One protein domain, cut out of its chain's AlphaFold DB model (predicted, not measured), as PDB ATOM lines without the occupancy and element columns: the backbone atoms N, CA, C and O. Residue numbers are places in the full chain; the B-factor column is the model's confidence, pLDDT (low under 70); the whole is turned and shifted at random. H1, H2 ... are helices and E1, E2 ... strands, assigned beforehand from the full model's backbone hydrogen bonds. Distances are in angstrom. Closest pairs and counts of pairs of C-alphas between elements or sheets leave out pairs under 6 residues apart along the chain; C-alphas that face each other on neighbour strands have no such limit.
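AT A GLANCE: This is residues 52 to 175 and 183 to 195 of the 452 residues of an uncharacterized protein of Proteiniborus ethanoligenes (UniProt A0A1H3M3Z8). Two three-stranded sheets lie face to face as a sandwich, their strands running lengthwise, and three helices gather at one end, H1 and H2 next to the sandwich and H3 farthest out. The sheet E3, E5, E6 is strongly twisted, and the chain changes from one sheet to the other three times. The printed part has 137 residues, with named elements in the order E1, E2, E3, E4, H1, E5, E6, H2, H3; the sheet orders are E1, E2, E4 and E3, E5, E6, both antiparallel, and the class is mixed, helices and strands. The whole is elongated, spanning 58 by 33 by 29 A, and only just loose, close to compact, with a radius of gyration of the C-alphas of 17.6 A.

IN THESE COORDINATES: E1, residues 55 to 62, begins at C-alpha 55 (15.427, -21.944, -51.332). E2 holds residues 68 to 75, 21.2 A long, E3 residues 84 to 91, 23.8 A, and E4 residues 110 to 114. H1 is residues 121 to 128. E5, residues 135 to 143, is 26.5 A long, and E6, residues 146 to 156, is 28.1 A and bends by 62 degrees at residue 149. H2, residues 158 to 171, measures 20.2 A; H3, residues 184 to 195, ends at C-alpha 195 (-13.698, -16.525, -18.458).

HOW THE PARTS SIT: The two sheets of the sandwich have best planes 9 degrees apart, and the parts that face each other are 10.3 A centre to centre. E1 and E2 form a hairpin, with N 59 and O 72 at 3.0 A. E2 and E4 are antiparallel, with N 71 and O 113 at 2.8 A. In the other sheet E3 and E5 have N 88 and O 140 at 2.9 A, and the hairpin E5 and E6 has N 137 and O 154 at 2.9 A. Residues 84 to 85 of E3 also pair, antiparallel, with residues 103 to 104. H1 and H2 touch at a steep tilt of 38 degrees, opposite ways; their closest C-alphas, Leu 127 and His 158, are 5.6 A apart. H3 is close to H2 but not clearly touching, the closest C-alphas, Ile 169 and Phe 194, being 7.7 A apart. In H1, H2 and H3 every O i to N i+4 pair is within hydrogen-bond range.

THE WHOLE: The two C-alphas farthest apart, Asp 80 and Leu 185, are 57.9 A apart. Residues 176 to 182 are not printed, and C-alphas 175 and 183 stand 15.5 A apart across that cut. The link E3 to E4 is long, 18 residues. Mean pLDDT of the printed part is 77.2; 35 residues are under 70, among them 144 to 149, 168 to 175 and 183 to 195.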
ATOM      1  N   SER A  52      17.491 -26.794 -50.271       70.56
ATOM      2  CA  SER A  52      18.573 -26.137 -51.009       70.56
ATOM      3  C   SER A  52      18.340 -26.076 -52.528       70.56
ATOM      4  O   SER A  52      19.017 -25.313 -53.217       70.56
ATOM      5  N   ASP A  53      17.411 -26.861 -53.084       73.56
ATOM      6  CA  ASP A  53      17.029 -26.810 -54.502       73.56
ATOM      7  C   ASP A  53      15.975 -25.738 -54.791       73.56
ATOM      8  O   ASP A  53      15.925 -25.221 -55.907       73.56
ATOM      9  N   ILE A  54      15.173 -25.367 -53.790       76.69
ATOM     10  CA  ILE A  54      14.051 -24.426 -53.924       76.69
ATOM     11  C   ILE A  54      14.381 -23.066 -53.288       76.69
ATOM     12  O   ILE A  54      14.004 -22.014 -53.816       76.69
ATOM     13  N   LEU A  55      15.112 -23.085 -52.177       81.44
ATOM     14  CA  LEU A  55      15.427 -21.944 -51.332       81.44
ATOM     15  C   LEU A  55      16.929 -21.668 -51.306       81.44
ATOM     16  O   LEU A  55      17.755 -22.573 -51.242       81.44
ATOM     17  N   GLU A  56      17.265 -20.384 -51.339       83.19
ATOM     18  CA  GLU A  56      18.613 -19.878 -51.072       83.19
ATOM     19  C   GLU A  56      18.799 -19.563 -49.582       83.19
ATOM     20  O   GLU A  56      19.880 -19.746 -49.028       83.19
ATOM     21  N   HIS A  57      17.734 -19.093 -48.928       83.38
ATOM     22  CA  HIS A  57      17.742 -18.725 -47.520       83.38
ATOM     23  C   HIS A  57      16.497 -19.263 -46.824       83.38
ATOM     24  O   HIS A  57      15.389 -19.138 -47.351       83.38
ATOM     25  N   PHE A  58      16.701 -19.836 -45.641       85.25
ATOM     26  CA  PHE A  58      15.650 -20.318 -44.762       85.25
ATOM     27  C   PHE A  58      16.112 -20.186 -43.307       85.25
ATOM     28  O   PHE A  58      17.113 -20.792 -42.923       85.25
ATOM     29  N   ALA A  59      15.424 -19.362 -42.514       86.94
ATOM     30  CA  ALA A  59      15.759 -19.126 -41.112       86.94
ATOM     31  C   ALA A  59      14.515 -18.815 -40.264       86.94
ATOM     32  O   ALA A  59      13.490 -18.370 -40.779       86.94
ATOM     33  N   ILE A  60      14.616 -19.034 -38.947       89.25
ATOM     34  CA  ILE A  60      13.660 -18.500 -37.967       89.25
ATOM     35  C   ILE A  60      14.199 -17.192 -37.422       89.25
ATOM     36  O   ILE A  60      15.261 -17.168 -36.795       89.25
ATOM     37  N   GLU A  61      13.417 -16.136 -37.585       90.38
ATOM     38  CA  GLU A  61      13.611 -14.898 -36.857       90.38
ATOM     39  C   GLU A  61      13.207 -15.123 -35.393       90.38
ATOM     40  O   GLU A  61      12.108 -15.614 -35.094       90.38
ATOM     41  N   LYS A  62      14.115 -14.798 -34.469       90.00
ATOM     42  CA  LYS A  62      13.900 -14.915 -33.022       90.00
ATOM     43  C   LYS A  62      13.995 -13.552 -32.358       90.00
ATOM     44  O   LYS A  62      14.834 -12.733 -32.730       90.00
ATOM     45  N   ASP A  63      13.176 -13.332 -31.336       87.06
ATOM     46  CA  ASP A  63      13.275 -12.131 -30.514       87.06
ATOM     47  C   ASP A  63      14.505 -12.158 -29.579       87.06
ATOM     48  O   ASP A  63      15.230 -13.150 -29.461       87.06
ATOM     49  N   SER A  64      14.718 -11.058 -28.849       83.75
ATOM     50  CA  SER A  64      15.810 -10.919 -27.866       83.75
ATOM     51  C   SER A  64      15.831 -11.974 -26.744       83.75
ATOM     52  O   SER A  64      16.826 -12.075 -26.027       83.75
ATOM     53  N   LYS A  65      14.751 -12.746 -26.569       83.06
ATOM     54  CA  LYS A  65      14.589 -13.794 -25.555       83.06
ATOM     55  C   LYS A  65      14.546 -15.199 -26.167       83.06
ATOM     56  O   LYS A  65      14.325 -16.157 -25.434       83.06
ATOM     57  N   GLY A  66      14.773 -15.329 -27.475       82.56
ATOM     58  CA  GLY A  66      14.804 -16.606 -28.183       82.56
ATOM     59  C   GLY A  66      13.442 -17.121 -28.656       82.56
ATOM     60  O   GLY A  66      13.403 -18.219 -29.212       82.56
ATOM     61  N   ASN A  67      12.355 -16.356 -28.494       88.81
ATOM     62  CA  ASN A  67      11.030 -16.744 -28.979       88.81
ATOM     63  C   ASN A  67      10.978 -16.646 -30.507       88.81
ATOM     64  O   ASN A  67      11.408 -15.639 -31.070       88.81
ATOM     65  N   ALA A  68      10.435 -17.661 -31.178       89.75
ATOM     66  CA  ALA A  68      10.239 -17.625 -32.627       89.75
ATOM     67  C   ALA A  68       9.151 -16.602 -33.005       89.75
ATOM     68  O   ALA A  68       8.035 -16.682 -32.497       89.75
ATOM     69  N   ILE A  69       9.462 -15.646 -33.884       89.00
ATOM     70  CA  ILE A  69       8.523 -14.576 -34.274       89.00
ATOM     71  C   ILE A  69       8.117 -14.641 -35.747       89.00
ATOM     72  O   ILE A  69       6.961 -14.372 -36.071       89.00
ATOM     73  N   ALA A  70       9.029 -15.042 -36.632       90.06
ATOM     74  CA  ALA A  70       8.749 -15.167 -38.055       90.06
ATOM     75  C   ALA A  70       9.659 -16.199 -38.731       90.06
ATOM     76  O   ALA A  70      10.683 -16.619 -38.190       90.06
ATOM     77  N   ILE A  71       9.267 -16.607 -39.932       89.62
ATOM     78  CA  ILE A  71      10.047 -17.445 -40.835       89.62
ATOM     79  C   ILE A  71      10.542 -16.568 -41.983       89.62
ATOM     80  O   ILE A  71       9.737 -15.946 -42.675       89.62
ATOM     81  N   GLU A  72      11.850 -16.553 -42.210       90.06
ATOM     82  CA  GLU A  72      12.486 -15.857 -43.326       90.06
ATOM     83  C   GLU A  72      12.830 -16.845 -44.437       90.06
ATOM     84  O   GLU A  72      13.526 -17.838 -44.212       90.06
ATOM     85  N   ILE A  73      12.346 -16.577 -45.650       89.00
ATOM     86  CA  ILE A  73      12.526 -17.459 -46.806       89.00
ATOM     87  C   ILE A  73      12.931 -16.655 -48.037       89.00
ATOM     88  O   ILE A  73      12.311 -15.642 -48.355       89.00
ATOM     89  N   ARG A  74      13.924 -17.134 -48.795       86.62
ATOM     90  CA  ARG A  74      14.293 -16.575 -50.106       86.62
ATOM     91  C   ARG A  74      14.350 -17.649 -51.180       86.62
ATOM     92  O   ARG A  74      14.990 -18.684 -51.002       86.62
ATOM     93  N   LYS A  75      13.712 -17.364 -52.314       85.25
ATOM     94  CA  LYS A  75      13.710 -18.212 -53.514       85.25
ATOM     95  C   LYS A  75      15.101 -18.281 -54.156       85.25
ATOM     96  O   LYS A  75      15.750 -17.252 -54.300       85.25
ATOM     97  N   LYS A  76      15.509 -19.465 -54.623       84.69
ATOM     98  CA  LYS A  76      16.779 -19.685 -55.342       84.69
ATOM     99  C   LYS A  76      16.819 -19.009 -56.724       84.69
ATOM    100  O   LYS A  76      15.825 -19.025 -57.453       84.69
ATOM    101  N   GLU A  77      17.987 -18.482 -57.111       76.00
ATOM    102  CA  GLU A  77      18.148 -17.621 -58.300       76.00
ATOM    103  C   GLU A  77      17.806 -18.285 -59.657       76.00
ATOM    104  O   GLU A  77      17.438 -17.583 -60.594       76.00
ATOM    105  N   ASN A  78      17.813 -19.621 -59.761       73.31
ATOM    106  CA  ASN A  78      17.609 -20.363 -61.023       73.31
ATOM    107  C   ASN A  78      16.348 -21.252 -61.037       73.31
ATOM    108  O   ASN A  78      16.350 -22.329 -61.633       73.31
ATOM    109  N   LEU A  79      15.285 -20.854 -60.330       77.88
ATOM    110  CA  LEU A  79      14.037 -21.622 -60.272       77.88
ATOM    111  C   LEU A  79      12.960 -21.021 -61.197       77.88
ATOM    112  O   LEU A  79      12.336 -20.005 -60.874       77.88
ATOM    113  N   ASP A  80      12.703 -21.700 -62.319       72.19
ATOM    114  CA  ASP A  80      11.811 -21.249 -63.406       72.19
ATOM    115  C   ASP A  80      10.308 -21.235 -63.055       72.19
ATOM    116  O   ASP A  80       9.478 -20.783 -63.843       72.19
ATOM    117  N   HIS A  81       9.928 -21.713 -61.869       79.12
ATOM    118  CA  HIS A  81       8.541 -21.739 -61.396       79.12
ATOM    119  C   HIS A  81       8.384 -21.031 -60.042       79.12
ATOM    120  O   HIS A  81       9.362 -20.688 -59.379       79.12
ATOM    121  N   SER A  82       7.136 -20.769 -59.645       82.62
ATOM    122  CA  SER A  82       6.794 -20.103 -58.377       82.62
ATOM    123  C   SER A  82       6.232 -21.121 -57.376       82.62
ATOM    124  O   SER A  82       5.034 -21.412 -57.439       82.62
ATOM    125  N   PRO A  83       7.066 -21.711 -56.502       83.62
ATOM    126  CA  PRO A  83       6.632 -22.746 -55.571       83.62
ATOM    127  C   PRO A  83       5.709 -22.173 -54.484       83.62
ATOM    128  O   PRO A  83       5.880 -21.032 -54.051       83.62
ATOM    129  N   ILE A  84       4.734 -22.975 -54.041       85.50
ATOM    130  CA  ILE A  84       3.870 -22.681 -52.888       85.50
ATOM    131  C   ILE A  84       4.326 -23.557 -51.727       85.50
ATOM    132  O   ILE A  84       4.248 -24.782 -51.817       85.50
ATOM    133  N   LEU A  85       4.784 -22.930 -50.653       86.00
ATOM    134  CA  LEU A  85       5.265 -23.608 -49.460       86.00
ATOM    135  C   LEU A  85       4.179 -23.639 -48.392       86.00
ATOM    136  O   LEU A  85       3.546 -22.622 -48.110       86.00
ATOM    137  N   TYR A  86       4.001 -24.810 -47.793       85.50
ATOM    138  CA  TYR A  86       3.156 -25.024 -46.625       85.50
ATOM    139  C   TYR A  86       4.031 -25.317 -45.413       85.50
ATOM    140  O   TYR A  86       5.154 -25.799 -45.552       85.50
ATOM    141  N   PHE A  87       3.490 -25.080 -44.227       87.56
ATOM    142  CA  PHE A  87       4.196 -25.264 -42.967       87.56
ATOM    143  C   PHE A  87       3.413 -26.219 -42.071       87.56
ATOM    144  O   PHE A  87       2.183 -26.189 -42.053       87.56
ATOM    145  N   SER A  88       4.116 -27.056 -41.318       85.31
ATOM    146  CA  SER A  88       3.540 -27.789 -40.189       85.31
ATOM    147  C   SER A  88       4.384 -27.582 -38.946       85.31
ATOM    148  O   SER A  88       5.612 -27.575 -39.035       85.31
ATOM    149  N   VAL A  89       3.714 -27.427 -37.811       87.69
ATOM    150  CA  VAL A  89       4.330 -27.311 -36.490       87.69
ATOM    151  C   VAL A  89       4.128 -28.634 -35.765       87.69
ATOM    152  O   VAL A  89       3.036 -29.187 -35.815       87.69
ATOM    153  N   GLU A  90       5.175 -29.146 -35.129       86.88
ATOM    154  CA  GLU A  90       5.141 -30.381 -34.344       86.88
ATOM    155  C   GLU A  90       5.746 -30.144 -32.949       86.88
ATOM    156  O   GLU A  90       6.568 -29.242 -32.751       86.88
ATOM    157  N   GLY A  91       5.375 -30.980 -31.978       86.38
ATOM    158  CA  GLY A  91       5.865 -30.912 -30.596       86.38
ATOM    159  C   GLY A  91       5.004 -30.021 -29.697       86.38
ATOM    160  O   GLY A  91       3.877 -29.691 -30.040       86.38
ATOM    161  N   GLU A  92       5.530 -29.597 -28.542       84.94
ATOM    162  CA  GLU A  92       4.749 -28.803 -27.574       84.94
ATOM    163  C   GLU A  92       4.305 -27.442 -28.128       84.94
ATOM    164  O   GLU A  92       3.380 -26.835 -27.601       84.94
ATOM    165  N   ALA A  93       4.968 -26.941 -29.174       85.50
ATOM    166  CA  ALA A  93       4.597 -25.698 -29.844       85.50
ATOM    167  C   ALA A  93       3.332 -25.813 -30.716       85.50
ATOM    168  O   ALA A  93       2.722 -24.785 -31.005       85.50
ATOM    169  N   GLU A  94       2.934 -27.024 -31.126       86.19
ATOM    170  CA  GLU A  94       1.737 -27.263 -31.949       86.19
ATOM    171  C   GLU A  94       0.464 -26.795 -31.233       86.19
ATOM    172  O   GLU A  94      -0.380 -26.134 -31.836       86.19
ATOM    173  N   ASP A  95       0.392 -27.024 -29.919       83.75
ATOM    174  CA  ASP A  95      -0.729 -26.596 -29.077       83.75
ATOM    175  C   ASP A  95      -0.946 -25.076 -29.115       83.75
ATOM    176  O   ASP A  95      -2.063 -24.605 -28.907       83.75
ATOM    177  N   TYR A  96       0.110 -24.305 -29.380       86.00
ATOM    178  CA  TYR A  96       0.078 -22.845 -29.351       86.00
ATOM    179  C   TYR A  96       0.115 -22.223 -30.745       86.00
ATOM    180  O   TYR A  96      -0.241 -21.061 -30.871       86.00
ATOM    181  N   VAL A  97       0.529 -22.933 -31.798       86.50
ATOM    182  CA  VAL A  97       0.608 -22.404 -33.171       86.50
ATOM    183  C   VAL A  97      -0.270 -23.255 -34.083       86.50
ATOM    184  O   VAL A  97       0.195 -24.178 -34.747       86.50
ATOM    185  N   LEU A  98      -1.561 -22.919 -34.121       77.75
ATOM    186  CA  LEU A  98      -2.578 -23.714 -34.821       77.75
ATOM    187  C   LEU A  98      -2.383 -23.762 -36.343       77.75
ATOM    188  O   LEU A  98      -2.716 -24.757 -36.981       77.75
ATOM    189  N   HIS A  99      -1.904 -22.671 -36.946       80.38
ATOM    190  CA  HIS A  99      -1.636 -22.615 -38.380       80.38
ATOM    191  C   HIS A  99      -0.580 -21.559 -38.713       80.38
ATOM    192  O   HIS A  99      -0.455 -20.547 -38.030       80.38
ATOM    193  N   ILE A 100       0.156 -21.792 -39.799       85.38
ATOM    194  CA  ILE A 100       1.049 -20.812 -40.420       85.38
ATOM    195  C   ILE A 100       0.631 -20.696 -41.885       85.38
ATOM    196  O   ILE A 100       0.465 -21.706 -42.576       85.38
ATOM    197  N   ASN A 101       0.430 -19.466 -42.353       84.25
ATOM    198  CA  ASN A 101      -0.099 -19.220 -43.689       84.25
ATOM    199  C   ASN A 101       0.872 -19.705 -44.782       84.25
ATOM    200  O   ASN A 101       2.069 -19.421 -44.701       84.25
ATOM    201  N   PRO A 102       0.381 -20.407 -45.821       85.75
ATOM    202  CA  PRO A 102       1.223 -20.821 -46.934       85.75
ATOM    203  C   PRO A 102       1.703 -19.608 -47.738       85.75
ATOM    204  O   PRO A 102       0.992 -18.610 -47.873       85.75
ATOM    205  N   VAL A 103       2.900 -19.711 -48.318       87.50
ATOM    206  CA  VAL A 103       3.538 -18.614 -49.060       87.50
ATOM    207  C   VAL A 103       3.891 -19.038 -50.482       87.50
ATOM    208  O   VAL A 103       4.446 -20.113 -50.708       87.50
ATOM    209  N   LYS A 104       3.582 -18.182 -51.459       87.06
ATOM    210  CA  LYS A 104       3.953 -18.376 -52.865       87.06
ATOM    211  C   LYS A 104       5.168 -17.517 -53.209       87.06
ATOM    212  O   LYS A 104       5.113 -16.293 -53.107       87.06
ATOM    213  N   LEU A 105       6.248 -18.155 -53.649       85.50
ATOM    214  CA  LEU A 105       7.509 -17.485 -53.967       85.50
ATOM    215  C   LEU A 105       7.541 -17.060 -55.441       85.50
ATOM    216  O   LEU A 105       8.000 -17.798 -56.312       85.50
ATOM    217  N   GLU A 106       7.011 -15.874 -55.734       82.19
ATOM    218  CA  GLU A 106       6.926 -15.337 -57.101       82.19
ATOM    219  C   GLU A 106       8.206 -14.612 -57.541       82.19
ATOM    220  O   GLU A 106       8.625 -14.725 -58.692       82.19
ATOM    221  N   GLN A 107       8.851 -13.892 -56.621       78.56
ATOM    222  CA  GLN A 107      10.022 -13.048 -56.876       78.56
ATOM    223  C   GLN A 107      11.228 -13.535 -56.058       78.56
ATOM    224  O   GLN A 107      11.071 -14.264 -55.082       78.56
ATOM    225  N   GLN A 108      12.442 -13.109 -56.418       74.69
ATOM    226  CA  GLN A 108      13.682 -13.404 -55.671       74.69
ATOM    227  C   GLN A 108      13.844 -12.541 -54.399       74.69
ATOM    228  O   GLN A 108      14.951 -12.275 -53.940       74.69
ATOM    229  N   ASN A 109      12.735 -12.083 -53.818       82.88
ATOM    230  CA  ASN A 109      12.750 -11.279 -52.601       82.88
ATOM    231  C   ASN A 109      12.755 -12.176 -51.357       82.88
ATOM    232  O   ASN A 109      12.437 -13.364 -51.417       82.88
ATOM    233  N   THR A 110      13.117 -11.586 -50.218       84.94
ATOM    234  CA  THR A 110      12.985 -12.251 -48.915       84.94
ATOM    235  C   THR A 110      11.538 -12.114 -48.445       84.94
ATOM    236  O   THR A 110      11.018 -11.002 -48.371       84.94
ATOM    237  N   TYR A 111      10.893 -13.241 -48.163       86.88
ATOM    238  CA  TYR A 111       9.542 -13.333 -47.620       86.88
ATOM    239  C   TYR A 111       9.630 -13.554 -46.110       86.88
ATOM    240  O   TYR A 111      10.365 -14.434 -45.668       86.88
ATOM    241  N   ILE A 112       8.872 -12.768 -45.344       88.00
ATOM    242  CA  ILE A 112       8.782 -12.864 -43.883       88.00
ATOM    243  C   ILE A 112       7.371 -13.344 -43.545       88.00
ATOM    244  O   ILE A 112       6.394 -12.657 -43.849       88.00
ATOM    245  N   ILE A 113       7.257 -14.537 -42.963       88.62
ATOM    246  CA  ILE A 113       5.982 -15.161 -42.599       88.62
ATOM    247  C   ILE A 113       5.845 -15.119 -41.072       88.62
ATOM    248  O   ILE A 113       6.648 -15.763 -40.398       88.62
ATOM    249  N   PRO A 114       4.870 -14.389 -40.503       87.75
ATOM    250  CA  PRO A 114       4.720 -14.298 -39.055       87.75
ATOM    251  C   PRO A 114       4.292 -15.643 -38.454       87.75
ATOM    252  O   PRO A 114       3.480 -16.368 -39.034       87.75
ATOM    253  N   ILE A 115       4.826 -15.954 -37.273       87.62
ATOM    254  CA  ILE A 115       4.375 -17.068 -36.441       87.62
ATOM    255  C   ILE A 115       3.488 -16.472 -35.351       87.62
ATOM    256  O   ILE A 115       3.974 -15.751 -34.479       87.62
ATOM    257  N   GLU A 116       2.188 -16.753 -35.408       85.31
ATOM    258  CA  GLU A 116       1.193 -16.196 -34.488       85.31
ATOM    259  C   GLU A 116       0.732 -17.269 -33.493       85.31
ATOM    260  O   GLU A 116      -0.012 -18.179 -33.874       85.31
ATOM    261  N   PRO A 117       1.167 -17.203 -32.219       86.69
ATOM    262  CA  PRO A 117       0.625 -18.073 -31.195       86.69
ATOM    263  C   PRO A 117      -0.837 -17.728 -30.912       86.69
ATOM    264  O   PRO A 117      -1.169 -16.561 -30.731       86.69
ATOM    265  N   ASN A 118      -1.684 -18.742 -30.805       82.69
ATOM    266  CA  ASN A 118      -3.067 -18.645 -30.372       82.69
ATOM    267  C   ASN A 118      -3.224 -19.458 -29.085       82.69
ATOM    268  O   ASN A 118      -3.149 -20.685 -29.102       82.69
ATOM    269  N   ILE A 119      -3.397 -18.757 -27.969       84.00
ATOM    270  CA  ILE A 119      -3.500 -19.352 -26.641       84.00
ATOM    271  C   ILE A 119      -4.973 -19.366 -26.248       84.00
ATOM    272  O   ILE A 119      -5.646 -18.341 -26.300       84.00
ATOM    273  N   ASN A 120      -5.477 -20.513 -25.808       74.38
ATOM    274  CA  ASN A 120      -6.802 -20.596 -25.199       74.38
ATOM    275  C   ASN A 120      -6.715 -20.437 -23.656       74.38
ATOM    276  O   ASN A 120      -5.644 -20.625 -23.070       74.38
ATOM    277  N   PRO A 121      -7.817 -20.098 -22.957       65.50
ATOM    278  CA  PRO A 121      -7.781 -19.885 -21.504       65.50
ATOM    279  C   PRO A 121      -7.305 -21.102 -20.696       65.50
ATOM    280  O   PRO A 121      -6.694 -20.935 -19.643       65.50
ATOM    281  N   VAL A 122      -7.526 -22.326 -21.186       65.75
ATOM    282  CA  VAL A 122      -7.068 -23.560 -20.522       65.75
ATOM    283  C   VAL A 122      -5.543 -23.661 -20.569       65.75
ATOM    284  O   VAL A 122      -4.891 -23.863 -19.546       65.75
ATOM    285  N   GLN A 123      -4.963 -23.429 -21.744       74.12
ATOM    286  CA  GLN A 123      -3.520 -23.390 -21.954       74.12
ATOM    287  C   GLN A 123      -2.871 -22.265 -21.150       74.12
ATOM    288  O   GLN A 123      -1.764 -22.425 -20.644       74.12
ATOM    289  N   TRP A 124      -3.558 -21.138 -20.964       74.19
ATOM    290  CA  TRP A 124      -3.052 -20.060 -20.120       74.19
ATOM    291  C   TRP A 124      -2.865 -20.485 -18.664       74.19
ATOM    292  O   TRP A 124      -1.822 -20.184 -18.083       74.19
ATOM    293  N   VAL A 125      -3.822 -21.228 -18.092       65.94
ATOM    294  CA  VAL A 125      -3.689 -21.779 -16.733       65.94
ATOM    295  C   VAL A 125      -2.453 -22.674 -16.649       65.94
ATOM    296  O   VAL A 125      -1.649 -22.525 -15.728       65.94
ATOM    297  N   ASP A 126      -2.225 -23.521 -17.652       70.12
ATOM    298  CA  ASP A 126      -1.025 -24.358 -17.740       70.12
ATOM    299  C   ASP A 126       0.286 -23.555 -17.778       70.12
ATOM    300  O   ASP A 126       1.305 -23.984 -17.220       70.12
ATOM    301  N   LEU A 127       0.260 -22.367 -18.386       73.25
ATOM    302  CA  LEU A 127       1.399 -21.450 -18.465       73.25
ATOM    303  C   LEU A 127       1.664 -20.687 -17.153       73.25
ATOM    304  O   LEU A 127       2.753 -20.124 -17.000       73.25
ATOM    305  N   THR A 128       0.722 -20.666 -16.197       65.19
ATOM    306  CA  THR A 128       0.913 -20.020 -14.880       65.19
ATOM    307  C   THR A 128       1.753 -20.839 -13.904       65.19
ATOM    308  O   THR A 128       2.284 -20.284 -12.939       65.19
ATOM    309  N   SER A 129       1.925 -22.139 -14.162       65.94
ATOM    310  CA  SER A 129       2.749 -22.999 -13.319       65.94
ATOM    311  C   SER A 129       4.227 -22.590 -13.406       65.94
ATOM    312  O   SER A 129       4.803 -22.627 -14.496       65.94
ATOM    313  N   PRO A 130       4.890 -22.256 -12.280       57.47
ATOM    314  CA  PRO A 130       6.294 -21.835 -12.280       57.47
ATOM    315  C   PRO A 130       7.279 -22.990 -12.540       57.47
ATOM    316  O   PRO A 130       8.484 -22.764 -12.600       57.47
ATOM    317  N   TRP A 131       6.780 -24.222 -12.686       51.28
ATOM    318  CA  TRP A 131       7.576 -25.452 -12.752       51.28
ATOM    319  C   TRP A 131       7.737 -26.027 -14.169       51.28
ATOM    320  O   TRP A 131       8.355 -27.077 -14.328       51.28
ATOM    321  N   LYS A 132       7.182 -25.377 -15.201       61.25
ATOM    322  CA  LYS A 132       7.275 -25.812 -16.606       61.25
ATOM    323  C   LYS A 132       8.217 -24.871 -17.384       61.25
ATOM    324  O   LYS A 132       8.133 -23.654 -17.238       61.25
ATOM    325  N   GLY A 133       9.154 -25.456 -18.138       71.00
ATOM    326  CA  GLY A 133      10.161 -24.746 -18.943       71.00
ATOM    327  C   GLY A 133       9.623 -24.217 -20.278       71.00
ATOM    328  O   GLY A 133       8.417 -24.140 -20.478       71.00
ATOM    329  N   GLU A 134      10.511 -23.836 -21.199       82.38
ATOM    330  CA  GLU A 134      10.119 -23.355 -22.536       82.38
ATOM    331  C   GLU A 134       9.312 -24.395 -23.328       82.38
ATOM    332  O   GLU A 134       9.589 -25.592 -23.265       82.38
ATOM    333  N   LYS A 135       8.339 -23.922 -24.113       86.62
ATOM    334  CA  LYS A 135       7.552 -24.737 -25.041       86.62
ATOM    335  C   LYS A 135       8.291 -24.862 -26.357       86.62
ATOM    336  O   LYS A 135       8.391 -23.894 -27.106       86.62
ATOM    337  N   THR A 136       8.850 -26.038 -26.612       88.69
ATOM    338  CA  THR A 136       9.667 -26.308 -27.799       88.69
ATOM    339  C   THR A 136       8.889 -27.080 -28.853       88.69
ATOM    340  O   THR A 136       8.090 -27.956 -28.525       88.69
ATOM    341  N   GLY A 137       9.183 -26.825 -30.120       88.75
ATOM    342  CA  GLY A 137       8.659 -27.605 -31.234       88.75
ATOM    343  C   GLY A 137       9.535 -27.495 -32.470       88.75
ATOM    344  O   GLY A 137      10.610 -26.892 -32.435       88.75
ATOM    345  N   THR A 138       9.079 -28.078 -33.570       88.75
ATOM    346  CA  THR A 138       9.764 -28.021 -34.862       88.75
ATOM    347  C   THR A 138       8.817 -27.556 -35.960       88.75
ATOM    348  O   THR A 138       7.646 -27.922 -35.984       88.75
ATOM    349  N   ILE A 139       9.322 -26.724 -36.872       87.06
ATOM    350  CA  ILE A 139       8.617 -26.319 -38.090       87.06
ATOM    351  C   ILE A 139       9.180 -27.112 -39.261       87.06
ATOM    352  O   ILE A 139      10.396 -27.150 -39.455       87.06
ATOM    353  N   LYS A 140       8.285 -27.698 -40.060       85.88
ATOM    354  CA  LYS A 140       8.607 -28.402 -41.307       85.88
ATOM    355  C   LYS A 140       7.980 -27.695 -42.497       85.88
ATOM    356  O   LYS A 140       6.823 -27.277 -42.422       85.88
ATOM    357  N   ILE A 141       8.717 -27.610 -43.602       82.38
ATOM    358  CA  ILE A 141       8.205 -27.099 -44.879       82.38
ATOM    359  C   ILE A 141       7.690 -28.253 -45.743       82.38
ATOM    360  O   ILE A 141       8.295 -29.318 -45.834       82.38
ATOM    361  N   LYS A 142       6.576 -28.031 -46.439       79.69
ATOM    362  CA  LYS A 142       6.011 -28.967 -47.418       79.69
ATOM    363  C   LYS A 142       5.850 -28.283 -48.774       79.69
ATOM    364  O   LYS A 142       5.375 -27.149 -48.842       79.69
ATOM    365  N   TYR A 143       6.194 -28.989 -49.853       75.06
ATOM    366  CA  TYR A 143       6.009 -28.537 -51.235       75.06
ATOM    367  C   TYR A 143       5.404 -29.664 -52.084       75.06
ATOM    368  O   TYR A 143       5.946 -30.760 -52.118       75.06
ATOM    369  N   LEU A 144       4.277 -29.405 -52.764       62.53
ATOM    370  CA  LEU A 144       3.599 -30.355 -53.672       62.53
ATOM    371  C   LEU A 144       3.469 -31.797 -53.123       62.53
ATOM    372  O   LEU A 144       3.929 -32.750 -53.738       62.53
ATOM    373  N   ASN A 145       2.792 -31.958 -51.979       53.94
ATOM    374  CA  ASN A 145       2.467 -33.246 -51.337       53.94
ATOM    375  C   ASN A 145       3.650 -34.180 -50.993       53.94
ATOM    376  O   ASN A 145       3.408 -35.252 -50.441       53.94
ATOM    377  N   GLU A 146       4.901 -33.768 -51.211       56.28
ATOM    378  CA  GLU A 146       6.099 -34.476 -50.754       56.28
ATOM    379  C   GLU A 146       6.914 -33.582 -49.802       56.28
ATOM    380  O   GLU A 146       7.000 -32.360 -49.946       56.28
ATOM    381  N   TYR A 147       7.434 -34.185 -48.732       53.50
ATOM    382  CA  TYR A 147       8.083 -33.466 -47.640       53.50
ATOM    383  C   TYR A 147       9.436 -32.916 -48.092       53.50
ATOM    384  O   TYR A 147      10.333 -33.677 -48.459       53.50
ATOM    385  N   ILE A 148       9.606 -31.598 -47.993       60.75
ATOM    386  CA  ILE A 148      10.933 -30.999 -47.938       60.75
ATOM    387  C   ILE A 148      11.423 -31.260 -46.510       60.75
ATOM    388  O   ILE A 148      10.933 -30.669 -45.554       60.75
ATOM    389  N   ASN A 149      12.317 -32.230 -46.345       57.78
ATOM    390  CA  ASN A 149      12.622 -32.822 -45.040       57.78
ATOM    391  C   ASN A 149      13.623 -31.991 -44.207       57.78
ATOM    392  O   ASN A 149      14.563 -32.543 -43.637       57.78
ATOM    393  N   GLU A 150      13.461 -30.665 -44.175       71.25
ATOM    394  CA  GLU A 150      14.212 -29.784 -43.278       71.25
ATOM    395  C   GLU A 150      13.324 -29.338 -42.117       71.25
ATOM    396  O   GLU A 150      12.253 -28.753 -42.300       71.25
ATOM    397  N   GLU A 151      13.788 -29.651 -40.910       81.00
ATOM    398  CA  GLU A 151      13.127 -29.331 -39.653       81.00
ATOM    399  C   GLU A 151      13.886 -28.197 -38.963       81.00
ATOM    400  O   GLU A 151      15.112 -28.236 -38.850       81.00
ATOM    401  N   MET A 152      13.165 -27.198 -38.456       83.25
ATOM    402  CA  MET A 152      13.759 -26.113 -37.675       83.25
ATOM    403  C   MET A 152      13.155 -26.042 -36.283       83.25
ATOM    404  O   MET A 152      11.937 -25.981 -36.135       83.25
ATOM    405  N   SER A 153      14.001 -25.995 -35.258       87.25
ATOM    406  CA  SER A 153      13.547 -25.901 -33.872       87.25
ATOM    407  C   SER A 153      13.079 -24.490 -33.515       87.25
ATOM    408  O   SER A 153      13.823 -23.511 -33.644       87.25
ATOM    409  N   ILE A 154      11.868 -24.412 -32.978       89.25
ATOM    410  CA  ILE A 154      11.273 -23.215 -32.392       89.25
ATOM    411  C   ILE A 154      11.101 -23.402 -30.885       89.25
ATOM    412  O   ILE A 154      10.921 -24.521 -30.399       89.25
ATOM    413  N   SER A 155      11.154 -22.305 -30.138       89.38
ATOM    414  CA  SER A 155      10.799 -22.302 -28.723       89.38
ATOM    415  C   SER A 155      10.016 -21.048 -28.363       89.38
ATOM    416  O   SER A 155      10.150 -20.002 -29.003       89.38
ATOM    417  N   PHE A 156       9.178 -21.182 -27.341       89.88
ATOM    418  CA  PHE A 156       8.402 -20.104 -26.757       89.88
ATOM    419  C   PHE A 156       8.523 -20.132 -25.239       89.88
ATOM    420  O   PHE A 156       8.272 -21.138 -24.573       89.88
ATOM    421  N   THR A 157       8.864 -18.990 -24.664       88.06
ATOM    422  CA  THR A 157       8.838 -18.788 -23.219       88.06
ATOM    423  C   THR A 157       7.394 -18.665 -22.730       88.06
ATOM    424  O   THR A 157       6.536 -18.065 -23.382       88.06
ATOM    425  N   HIS A 158       7.122 -19.155 -21.519       85.75
ATOM    426  CA  HIS A 158       5.814 -18.993 -20.874       85.75
ATOM    427  C   HIS A 158       5.394 -17.519 -20.743       85.75
ATOM    428  O   HIS A 158       4.214 -17.185 -20.817       85.75
ATOM    429  N   ALA A 159       6.354 -16.613 -20.538       81.31
ATOM    430  CA  ALA A 159       6.084 -15.180 -20.473       81.31
ATOM    431  C   ALA A 159       5.588 -14.624 -21.818       81.31
ATOM    432  O   ALA A 159       4.630 -13.859 -21.831       81.31
ATOM    433  N   TYR A 160       6.199 -15.046 -22.928       85.12
ATOM    434  CA  TYR A 160       5.810 -14.628 -24.274       85.12
ATOM    435  C   TYR A 160       4.405 -15.116 -24.647       85.12
ATOM    436  O   TYR A 160       3.577 -14.318 -25.074       85.12
ATOM    437  N   LEU A 161       4.091 -16.392 -24.395       85.50
ATOM    438  CA  LEU A 161       2.765 -16.953 -24.685       85.50
ATOM    439  C   LEU A 161       1.653 -16.296 -23.850       85.50
ATOM    440  O   LEU A 161       0.591 -15.971 -24.374       85.50
ATOM    441  N   ARG A 162       1.907 -16.018 -22.563       77.56
ATOM    442  CA  ARG A 162       0.951 -15.280 -21.718       77.56
ATOM    443  C   ARG A 162       0.727 -13.853 -22.206       77.56
ATOM    444  O   ARG A 162      -0.407 -13.387 -22.201       77.56
ATOM    445  N   GLN A 163       1.790 -13.174 -22.637       81.38
ATOM    446  CA  GLN A 163       1.679 -11.834 -23.203       81.38
ATOM    447  C   GLN A 163       0.853 -11.843 -24.495       81.38
ATOM    448  O   GLN A 163       0.031 -10.951 -24.678       81.38
ATOM    449  N   LYS A 164       1.014 -12.857 -25.356       82.94
ATOM    450  CA  LYS A 164       0.231 -12.978 -26.593       82.94
ATOM    451  C   LYS A 164      -1.266 -13.136 -26.340       82.94
ATOM    452  O   LYS A 164      -2.044 -12.431 -26.972       82.94
ATOM    453  N   LEU A 165      -1.663 -13.925 -25.337       75.12
ATOM    454  CA  LEU A 165      -3.068 -13.970 -24.917       75.12
ATOM    455  C   LEU A 165      -3.571 -12.589 -24.469       75.12
ATOM    456  O   LEU A 165      -4.656 -12.175 -24.857       75.12
ATOM    457  N   LEU A 166      -2.798 -11.874 -23.647       70.44
ATOM    458  CA  LEU A 166      -3.193 -10.551 -23.153       70.44
ATOM    459  C   LEU A 166      -3.287  -9.513 -24.282       70.44
ATOM    460  O   LEU A 166      -4.145  -8.634 -24.241       70.44
ATOM    461  N   GLU A 167      -2.430  -9.605 -25.301       74.06
ATOM    462  CA  GLU A 167      -2.526  -8.797 -26.522       74.06
ATOM    463  C   GLU A 167      -3.824  -9.103 -27.289       74.06
ATOM    464  O   GLU A 167      -4.502  -8.173 -27.733       74.06
ATOM    465  N   ASP A 168      -4.217 -10.376 -27.380       68.19
ATOM    466  CA  ASP A 168      -5.467 -10.800 -28.021       68.19
ATOM    467  C   ASP A 168      -6.719 -10.397 -27.228       68.19
ATOM    468  O   ASP A 168      -7.710  -9.967 -27.826       68.19
ATOM    469  N   ILE A 169      -6.676 -10.472 -25.891       63.38
ATOM    470  CA  ILE A 169      -7.740  -9.993 -24.992       63.38
ATOM    471  C   ILE A 169      -7.918  -8.478 -25.161       63.38
ATOM    472  O   ILE A 169      -9.025  -8.009 -25.424       63.38
ATOM    473  N   ASN A 170      -6.823  -7.711 -25.114       62.22
ATOM    474  CA  ASN A 170      -6.858  -6.255 -25.275       62.22
ATOM    475  C   ASN A 170      -7.361  -5.820 -26.662       62.22
ATOM    476  O   ASN A 170      -8.066  -4.818 -26.784       62.22
ATOM    477  N   ARG A 171      -7.036  -6.574 -27.722       61.69
ATOM    478  CA  ARG A 171      -7.525  -6.306 -29.086       61.69
ATOM    479  C   ARG A 171      -9.033  -6.509 -29.245       61.69
ATOM    480  O   ARG A 171      -9.617  -5.876 -30.123       61.69
ATOM    481  N   LYS A 172      -9.660  -7.360 -28.425       56.94
ATOM    482  CA  LYS A 172     -11.108  -7.637 -28.471       56.94
ATOM    483  C   LYS A 172     -11.971  -6.626 -27.705       56.94
ATOM    484  O   LYS A 172     -13.187  -6.689 -27.828       56.94
ATOM    485  N   GLY A 173     -11.363  -5.647 -27.030       47.50
ATOM    486  CA  GLY A 173     -12.037  -4.430 -26.578       47.50
ATOM    487  C   GLY A 173     -13.075  -4.645 -25.478       47.50
ATOM    488  O   GLY A 173     -14.266  -4.473 -25.713       47.50
ATOM    489  N   VAL A 174     -12.621  -4.924 -24.257       47.53
ATOM    490  CA  VAL A 174     -13.459  -4.786 -23.060       47.53
ATOM    491  C   VAL A 174     -13.158  -3.420 -22.444       47.53
ATOM    492  O   VAL A 174     -12.121  -3.204 -21.826       47.53
ATOM    493  N   GLY A 175     -14.033  -2.445 -22.686       49.69
ATOM    494  CA  GLY A 175     -13.940  -1.131 -22.057       49.69
ATOM    495  C   GLY A 175     -14.557  -1.168 -20.666       49.69
ATOM    496  O   GLY A 175     -15.779  -1.119 -20.564       49.69
ATOM    497  N   LYS A 183      -2.370  -3.335 -11.846       57.72
ATOM    498  CA  LYS A 183      -1.858  -4.268 -12.874       57.72
ATOM    499  C   LYS A 183      -2.207  -5.731 -12.627       57.72
ATOM    500  O   LYS A 183      -2.783  -6.359 -13.497       57.72
ATOM    501  N   ALA A 184      -1.963  -6.250 -11.423       53.53
ATOM    502  CA  ALA A 184      -2.382  -7.611 -11.077       53.53
ATOM    503  C   ALA A 184      -3.912  -7.726 -10.944       53.53
ATOM    504  O   ALA A 184      -4.487  -8.733 -11.341       53.53
ATOM    505  N   LEU A 185      -4.571  -6.687 -10.414       51.97
ATOM    506  CA  LEU A 185      -6.030  -6.645 -10.310       51.97
ATOM    507  C   LEU A 185      -6.693  -6.465 -11.680       51.97
ATOM    508  O   LEU A 185      -7.746  -7.036 -11.919       51.97
ATOM    509  N   GLU A 186      -6.070  -5.701 -12.577       58.88
ATOM    510  CA  GLU A 186      -6.518  -5.547 -13.966       58.88
ATOM    511  C   GLU A 186      -6.351  -6.854 -14.747       58.88
ATOM    512  O   GLU A 186      -7.335  -7.367 -15.260       58.88
ATOM    513  N   GLU A 187      -5.161  -7.468 -14.714       57.28
ATOM    514  CA  GLU A 187      -4.908  -8.778 -15.332       57.28
ATOM    515  C   GLU A 187      -5.870  -9.852 -14.794       57.28
ATOM    516  O   GLU A 187      -6.354 -10.690 -15.553       57.28
ATOM    517  N   ALA A 188      -6.193  -9.818 -13.496       57.94
ATOM    518  CA  ALA A 188      -7.174 -10.720 -12.900       57.94
ATOM    519  C   ALA A 188      -8.618 -10.393 -13.319       57.94
ATOM    520  O   ALA A 188      -9.392 -11.314 -13.556       57.94
ATOM    521  N   THR A 189      -8.987  -9.112 -13.423       61.75
ATOM    522  CA  THR A 189     -10.337  -8.674 -13.823       61.75
ATOM    523  C   THR A 189     -10.604  -9.015 -15.282       61.75
ATOM    524  O   THR A 189     -11.622  -9.630 -15.574       61.75
ATOM    525  N   ASP A 190      -9.666  -8.712 -16.176       62.91
ATOM    526  CA  ASP A 190      -9.770  -9.027 -17.604       62.91
ATOM    527  C   ASP A 190      -9.878 -10.537 -17.825       62.91
ATOM    528  O   ASP A 190     -10.674 -11.006 -18.639       62.91
ATOM    529  N   LEU A 191      -9.126 -11.317 -17.045       63.38
ATOM    530  CA  LEU A 191      -9.201 -12.771 -17.077       63.38
ATOM    531  C   LEU A 191     -10.531 -13.302 -16.532       63.38
ATOM    532  O   LEU A 191     -11.111 -14.206 -17.130       63.38
ATOM    533  N   ILE A 192     -11.034 -12.748 -15.426       62.88
ATOM    534  CA  ILE A 192     -12.345 -13.108 -14.868       62.88
ATOM    535  C   ILE A 192     -13.456 -12.777 -15.869       62.88
ATOM    536  O   ILE A 192     -14.326 -13.616 -16.088       62.88
ATOM    537  N   THR A 193     -13.405 -11.611 -16.516       64.31
ATOM    538  CA  THR A 193     -14.384 -11.201 -17.528       64.31
ATOM    539  C   THR A 193     -14.324 -12.114 -18.748       64.31
ATOM    540  O   THR A 193     -15.345 -12.677 -19.137       64.31
ATOM    541  N   PHE A 194     -13.130 -12.377 -19.285       64.88
ATOM    542  CA  PHE A 194     -12.955 -13.289 -20.415       64.88
ATOM    543  C   PHE A 194     -13.446 -14.712 -20.111       64.88
ATOM    544  O   PHE A 194     -14.115 -15.328 -20.941       64.88
ATOM    545  N   ILE A 195     -13.164 -15.234 -18.911       63.75
ATOM    546  CA  ILE A 195     -13.698 -16.525 -18.458       63.75
ATOM    547  C   ILE A 195     -15.224 -16.445 -18.349       63.75
ATOM    548  O   ILE A 195     -15.908 -17.336 -18.840       63.75
TER     549      ILE A 195